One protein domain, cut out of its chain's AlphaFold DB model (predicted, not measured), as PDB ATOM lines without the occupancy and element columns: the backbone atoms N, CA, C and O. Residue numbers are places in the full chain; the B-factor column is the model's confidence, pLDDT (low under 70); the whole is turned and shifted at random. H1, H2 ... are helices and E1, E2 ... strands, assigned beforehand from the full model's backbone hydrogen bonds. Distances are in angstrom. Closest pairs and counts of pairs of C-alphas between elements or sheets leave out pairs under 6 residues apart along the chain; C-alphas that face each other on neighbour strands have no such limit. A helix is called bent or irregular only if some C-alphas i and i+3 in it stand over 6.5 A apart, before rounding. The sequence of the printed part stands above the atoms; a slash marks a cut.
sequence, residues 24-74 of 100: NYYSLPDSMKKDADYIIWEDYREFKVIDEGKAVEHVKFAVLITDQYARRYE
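This is residues 24 to 74 of the 100 residues of an uncharacterized protein of Bacteroidetes bacterium 4572_117 (UniProt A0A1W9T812). A long, narrow two-stranded hairpin, E1 and E2, makes the length of this rod, with its tight turn at one end and two short helices, H1 and H2, at the other. H2 folds back near the open end of the hairpin, while residues 26 to 32, of which 30 to 32 belong to H1, stick out. The printed part has 51 residues, in the order H1, E1, E2, H2; the sheet, E1 - E2, is antiparallel and the class is mixed, helices and strands. The whole is extended, with a radius of gyration of the C-alphas of 15.9 A and spans of 49 by 23 by 11 A.

H1, residues 30 to 34, is apart from E2, residues 54 to 65, and from H2, residues 68 to 74. E1, residues 38 to 51, bends by 54 degrees at residue 41. E1 and E2 are a hairpin, antiparallel neighbours with 173 degrees between their directions; N 39 and O 64 are 2.9 A apart and N 56 and O 48 2.8 A, both within hydrogen-bond range. The closest C-alphas of E2 and H2, those of Val 63 and Tyr 73, are 7.4 A apart; those of E1 and H2, Tyr 38 and Ala 70, 5.8 A. In H1 the O i to N i+4 pair is within hydrogen-bond range; in H2 0 of 3 are, against 3 of 4 O i to N i+3 pairs. H2 is irregular: C-alphas 69 and 72 are 7.6 A apart.

H1 begins at C-alpha 30 (-22.035, 23.720, 29.718) and measures 6.1 A. E1 measures 37.6 A, ending at C-alpha 51 (-53.202, 40.940, -2.523). E2 measures 34.7 A. H2 measures 10.4 A, ending at C-alpha 74 (-21.644, 37.624, 10.256).

The C-alphas farthest apart, those of Asp 30 and Glu 52, are 49.2 A apart. The printed part has no cut, and its three links between elements are tight. The mean pLDDT of the printed part is 84.2; residues 24 to 26 and residue 32 are under 70.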
ATOM      1  N   ASN A  24     -32.430  31.274  27.927       63.34
ATOM      2  CA  ASN A  24     -31.278  32.156  27.993       63.34
ATOM      3  C   ASN A  24     -30.015  31.314  27.770       63.34
ATOM      4  O   ASN A  24     -29.895  30.234  28.346       63.34
ATOM      5  N   TYR A  25     -29.047  31.794  26.990       65.06
ATOM      6  CA  TYR A  25     -27.753  31.120  26.817       65.06
ATOM      7  C   TYR A  25     -27.127  30.692  28.147       65.06
ATOM      8  O   TYR A  25     -26.645  29.569  28.274       65.06
ATOM      9  N   TYR A  26     -27.200  31.551  29.167       67.06
ATOM     10  CA  TYR A  26     -26.657  31.251  30.492       67.06
ATOM     11  C   TYR A  26     -27.334  30.049  31.169       67.06
ATOM     12  O   TYR A  26     -26.707  29.400  32.000       67.06
ATOM     13  N   SER A  27     -28.571  29.725  30.783       73.06
ATOM     14  CA  SER A  27     -29.331  28.576  31.292       73.06
ATOM     15  C   SER A  27     -29.034  27.256  30.573       73.06
ATOM     16  O   SER A  27     -29.450  26.202  31.049       73.06
ATOM     17  N   LEU A  28     -28.309  27.285  29.446       72.00
ATOM     18  CA  LEU A  28     -27.920  26.061  28.747       72.00
ATOM     19  C   LEU A  28     -26.855  25.290  29.552       72.00
ATOM     20  O   LEU A  28     -25.977  25.920  30.150       72.00
ATOM     21  N   PRO A  29     -26.878  23.944  29.548       79.38
ATOM     22  CA  PRO A  29     -25.812  23.133  30.130       79.38
ATOM     23  C   PRO A  29     -24.462  23.423  29.469       79.38
ATOM     24  O   PRO A  29     -24.386  23.580  28.249       79.38
ATOM     25  N   ASP A  30     -23.378  23.431  30.246       78.50
ATOM     26  CA  ASP A  30     -22.035  23.720  29.718       78.50
ATOM     27  C   ASP A  30     -21.573  22.700  28.672       78.50
ATOM     28  O   ASP A  30     -20.852  23.055  27.740       78.50
ATOM     29  N   SER A  31     -22.060  21.458  28.758       79.06
ATOM     30  CA  SER A  31     -21.861  20.443  27.719       79.06
ATOM     31  C   SER A  31     -22.441  20.864  26.368       79.06
ATOM     32  O   SER A  31     -21.815  20.639  25.343       79.06
ATOM     33  N   MET A  32     -23.600  21.527  26.350       69.06
ATOM     34  CA  MET A  32     -24.236  21.988  25.110       69.06
ATOM     35  C   MET A  32     -23.579  23.253  24.558       69.06
ATOM     36  O   MET A  32     -23.585  23.464  23.352       69.06
ATOM     37  N   LYS A  33     -23.009  24.096  25.425       75.19
ATOM     38  CA  LYS A  33     -22.284  25.304  25.004       75.19
ATOM     39  C   LYS A  33     -20.941  24.969  24.365       75.19
ATOM     40  O   LYS A  33     -20.534  25.647  23.431       75.19
ATOM     41  N   LYS A  34     -20.254  23.948  24.884       73.25
ATOM     42  CA  LYS A  34     -18.896  23.584  24.465       73.25
ATOM     43  C   LYS A  34     -18.827  23.071  23.024       73.25
ATOM     44  O   LYS A  34     -17.829  23.312  22.357       73.25
ATOM     45  N   ASP A  35     -19.887  22.409  22.570       74.12
ATOM     46  CA  ASP A  35     -19.934  21.763  21.255       74.12
ATOM     47  C   ASP A  35     -20.769  22.554  20.228       74.12
ATOM     48  O   ASP A  35     -20.927  22.125  19.086       74.12
ATOM     49  N   ALA A  36     -21.336  23.699  20.623       76.75
ATOM     50  CA  ALA A  36     -22.123  24.543  19.735       76.75
ATOM     51  C   ALA A  36     -21.245  25.617  19.085       76.75
ATOM     52  O   ALA A  36     -20.712  26.488  19.770       76.75
ATOM     53  N   ASP A  37     -21.171  25.621  17.752       84.12
ATOM     54  CA  ASP A  37     -20.521  26.699  16.990       84.12
ATOM     55  C   ASP A  37     -21.298  28.030  17.093       84.12
ATOM     56  O   ASP A  37     -20.725  29.121  17.023       84.12
ATOM     57  N   TYR A  38     -22.626  27.943  17.225       85.06
ATOM     58  CA  TYR A  38     -23.552  29.068  17.357       85.06
ATOM     59  C   TYR A  38     -24.867  28.630  17.992       85.06
ATOM     60  O   TYR A  38     -25.228  27.452  17.990       85.06
ATOM     61  N   ILE A  39     -25.634  29.610  18.464       83.56
ATOM     62  CA  ILE A  39     -26.960  29.408  19.042       83.56
ATOM     63  C   ILE A  39     -27.930  30.392  18.401       83.56
ATOM     64  O   ILE A  39     -27.690  31.596  18.379       83.56
ATOM     65  N   ILE A  40     -29.041  29.877  17.880       86.31
ATOM     66  CA  ILE A  40     -30.144  30.693  17.370       86.31
ATOM     67  C   ILE A  40     -31.039  31.050  18.559       86.31
ATOM     68  O   ILE A  40     -31.637  30.167  19.167       86.31
ATOM     69  N   TRP A  41     -31.104  32.335  18.905       83.06
ATOM     70  CA  TRP A  41     -31.965  32.845  19.980       83.06
ATOM     71  C   TRP A  41     -33.350  33.227  19.483       83.06
ATOM     72  O   TRP A  41     -34.340  32.984  20.168       83.06
ATOM     73  N   GLU A  42     -33.420  33.819  18.297       86.12
ATOM     74  CA  GLU A  42     -34.679  34.178  17.662       86.12
ATOM     75  C   GLU A  42     -34.603  33.781  16.193       86.12
ATOM     76  O   GLU A  42     -33.672  34.165  15.485       86.12
ATOM     77  N   ASP A  43     -35.585  33.005  15.750       90.56
ATOM     78  CA  ASP A  43     -35.874  32.756  14.342       90.56
ATOM     79  C   ASP A  43     -37.375  32.936  14.155       90.56
ATOM     80  O   ASP A  43     -38.177  32.016  14.321       90.56
ATOM     81  N   TYR A  44     -37.755  34.189  13.929       91.75
ATOM     82  CA  TYR A  44     -39.133  34.577  13.706       91.75
ATOM     83  C   TYR A  44     -39.327  34.921  12.240       91.75
ATOM     84  O   TYR A  44     -38.605  35.742  11.663       91.75
ATOM     85  N   ARG A  45     -40.371  34.336  11.660       93.25
ATOM     86  CA  ARG A  45     -40.805  34.616  10.303       93.25
ATOM     87  C   ARG A  45     -42.312  34.754  10.274       93.25
ATOM     88  O   ARG A  45     -43.037  33.858  10.693       93.25
ATOM     89  N   GLU A  46     -42.767  35.859   9.718       95.56
ATOM     90  CA  GLU A  46     -44.172  36.130   9.475       95.56
ATOM     91  C   GLU A  46     -44.366  36.432   7.999       95.56
ATOM     92  O   GLU A  46     -43.650  37.243   7.413       95.56
ATOM     93  N   PHE A  47     -45.344  35.769   7.396       94.94
ATOM     94  CA  PHE A  47     -45.685  35.955   5.998       94.94
ATOM     95  C   PHE A  47     -47.117  36.457   5.900       94.94
ATOM     96  O   PHE A  47     -48.052  35.796   6.355       94.94
ATOM     97  N   LYS A  48     -47.291  37.632   5.300       96.50
ATOM     98  CA  LYS A  48     -48.587  38.283   5.155       96.50
ATOM     99  C   LYS A  48     -48.921  38.457   3.684       96.50
ATOM    100  O   LYS A  48     -48.247  39.203   2.977       96.50
ATOM    101  N   VAL A  49     -49.991  37.807   3.237       96.50
ATOM    102  CA  VAL A  49     -50.573  38.049   1.912       96.50
ATOM    103  C   VAL A  49     -51.330  39.373   1.959       96.50
ATOM    104  O   VAL A  49     -52.133  39.597   2.863       96.50
ATOM    105  N   ILE A  50     -51.030  40.270   1.021       95.69
ATOM    106  CA  ILE A  50     -51.671  41.590   0.932       95.69
ATOM    107  C   ILE A  50     -52.711  41.595  -0.184       95.69
ATOM    108  O   ILE A  50     -53.771  42.190  -0.021       95.69
ATOM    109  N   ASP A  51     -52.393  40.952  -1.306       95.56
ATOM    110  CA  ASP A  51     -53.202  40.940  -2.523       95.56
ATOM    111  C   ASP A  51     -52.802  39.735  -3.392       95.56
ATOM    112  O   ASP A  51     -51.816  39.045  -3.102       95.56
ATOM    113  N   GLU A  52     -53.525  39.492  -4.482       94.94
ATOM    114  CA  GLU A  52     -53.155  38.475  -5.462       94.94
ATOM    115  C   GLU A  52     -51.740  38.743  -6.010       94.94
ATOM    116  O   GLU A  52     -51.408  39.833  -6.483       94.94
ATOM    117  N   GLY A  53     -50.855  37.752  -5.875       92.38
ATOM    118  CA  GLY A  53     -49.454  37.866  -6.290       92.38
ATOM    119  C   GLY A  53     -48.582  38.795  -5.431       92.38
ATOM    120  O   GLY A  53     -47.425  39.016  -5.788       92.38
ATOM    121  N   LYS A  54     -49.084  39.330  -4.305       93.44
ATOM    122  CA  LYS A  54     -48.318  40.209  -3.403       93.44
ATOM    123  C   LYS A  54     -48.352  39.728  -1.960       93.44
ATOM    124  O   LYS A  54     -49.407  39.584  -1.342       93.44
ATOM    125  N   ALA A  55     -47.168  39.599  -1.382       94.94
ATOM    126  CA  ALA A  55     -46.998  39.292   0.024       94.94
ATOM    127  C   ALA A  55     -45.800  40.039   0.607       94.94
ATOM    128  O   ALA A  55     -44.912  40.490  -0.121       94.94
ATOM    129  N   VAL A  56     -45.788  40.161   1.929       95.00
ATOM    130  CA  VAL A  56     -44.669  40.699   2.696       95.00
ATOM    131  C   VAL A  56     -44.190  39.639   3.673       95.00
ATOM    132  O   VAL A  56     -44.985  39.032   4.389       95.00
ATOM    133  N   GLU A  57     -42.878  39.439   3.695       93.94
ATOM    134  CA  GLU A  57     -42.188  38.601   4.666       93.94
ATOM    135  C   GLU A  57     -41.486  39.500   5.690       93.94
ATOM    136  O   GLU A  57     -40.668  40.351   5.333       93.94
ATOM    137  N   HIS A  58     -41.805  39.305   6.965       94.19
ATOM    138  CA  HIS A  58     -41.114  39.915   8.091       94.19
ATOM    139  C   HIS A  58     -40.244  38.859   8.763       94.19
ATOM    140  O   HIS A  58     -40.738  37.815   9.184       94.19
ATOM    141  N   VAL A  59     -38.948  39.142   8.883       92.50
ATOM    142  CA  VAL A  59     -37.974  38.234   9.496       92.50
ATOM    143  C   VAL A  59     -37.300  38.938  10.665       92.50
ATOM    144  O   VAL A  59     -36.798  40.051  10.502       92.50
ATOM    145  N   LYS A  60     -37.250  38.280  11.825       92.62
ATOM    146  CA  LYS A  60     -36.356  38.647  12.928       92.62
ATOM    147  C   LYS A  60     -35.455  37.466  13.216       92.62
ATOM    148  O   LYS A  60     -35.921  36.335  13.328       92.62
ATOM    149  N   PHE A  61     -34.164  37.739  13.293       90.75
ATOM    150  CA  PHE A  61     -33.167  36.701  13.447       90.75
ATOM    151  C   PHE A  61     -32.074  37.174  14.395       90.75
ATOM    152  O   PHE A  61     -31.467  38.219  14.157       90.75
ATOM    153  N   ALA A  62     -31.831  36.404  15.450       89.31
ATOM    154  CA  ALA A  62     -30.789  36.662  16.432       89.31
ATOM    155  C   ALA A  62     -29.956  35.398  16.640       89.31
ATOM    156  O   ALA A  62     -30.491  34.327  16.939       89.31
ATOM    157  N   VAL A  63     -28.640  35.537  16.498       88.56
ATOM    158  CA  VAL A  63     -27.674  34.455  16.689       88.56
ATOM    159  C   VAL A  63     -26.594  34.902  17.653       88.56
ATOM    160  O   VAL A  63     -26.016  35.975  17.493       88.56
ATOM    161  N   LEU A  64     -26.302  34.043  18.621       86.50
ATOM    162  CA  LEU A  64     -25.096  34.108  19.422       86.50
ATOM    163  C   LEU A  64     -24.008  33.274  18.736       86.50
ATOM    164  O   LEU A  64     -24.174  32.072  18.532       86.50
ATOM    165  N   ILE A  65     -22.903  33.921  18.380       85.06
ATOM    166  CA  ILE A  65     -21.712  33.270  17.826       85.06
ATOM    167  C   ILE A  65     -20.841  32.832  19.007       85.06
ATOM    168  O   ILE A  65     -20.409  33.678  19.790       85.06
ATOM    169  N   THR A  66     -20.615  31.527  19.156       81.56
ATOM    170  CA  THR A  66     -19.841  30.942  20.267       81.56
ATOM    171  C   THR A  66     -18.457  30.463  19.832       81.56
ATOM    172  O   THR A  66     -17.560  30.410  20.669       81.56
ATOM    173  N   ASP A  67     -18.252  30.208  18.534       81.00
ATOM    174  CA  ASP A  67     -16.947  29.865  17.956       81.00
ATOM    175  C   ASP A  67     -16.709  30.523  16.575       81.00
ATOM    176  O   ASP A  67     -17.624  30.981  15.885       81.00
ATOM    177  N   GLN A  68     -15.451  30.554  16.131       77.12
ATOM    178  CA  GLN A  68     -14.982  31.080  14.849       77.12
ATOM    179  C   GLN A  68     -15.588  30.372  13.625       77.12
ATOM    180  O   GLN A  68     -15.661  30.968  12.547       77.12
ATOM    181  N   TYR A  69     -16.048  29.125  13.763       76.25
ATOM    182  CA  TYR A  69     -16.684  28.381  12.668       76.25
ATOM    183  C   TYR A  69     -18.077  28.925  12.306       76.25
ATOM    184  O   TYR A  69     -18.571  28.701  11.198       76.25
ATOM    185  N   ALA A  70     -18.685  29.736  13.177       77.25
ATOM    186  CA  ALA A  70     -19.972  30.381  12.940       77.25
ATOM    187  C   ALA A  70     -19.896  31.744  12.228       77.25
ATOM    188  O   ALA A  70     -20.921  32.406  12.056       77.25
ATOM    189  N   ARG A  71     -18.725  32.133  11.700       75.81
ATOM    190  CA  ARG A  71     -18.536  33.362  10.898       75.81
ATOM    191  C   ARG A  71     -19.517  33.528   9.737       75.81
ATOM    192  O   ARG A  71     -19.785  34.646   9.308       75.81
ATOM    193  N   ARG A  72     -20.116  32.442   9.237       79.62
ATOM    194  CA  ARG A  72     -21.182  32.512   8.219       79.62
ATOM    195  C   ARG A  72     -22.377  33.373   8.646       79.62
ATOM    196  O   ARG A  72     -23.055  33.910   7.780       79.62
ATOM    197  N   TYR A  73     -22.624  33.521   9.949       81.44
ATOM    198  CA  TYR A  73     -23.701  34.357  10.482       81.44
ATOM    199  C   TYR A  73     -23.332  35.844  10.582       81.44
ATOM    200  O   TYR A  73     -24.223  36.666  10.765       81.44
ATOM    201  N   GLU A  74     -22.063  36.216  10.372       74.38
ATOM    202  CA  GLU A  74     -21.644  37.624  10.256       74.38
ATOM    203  C   GLU A  74     -22.169  38.281   8.972       74.38
ATOM    204  O   GLU A  74     -22.205  39.507   8.858       74.38
TER     205      GLU A  74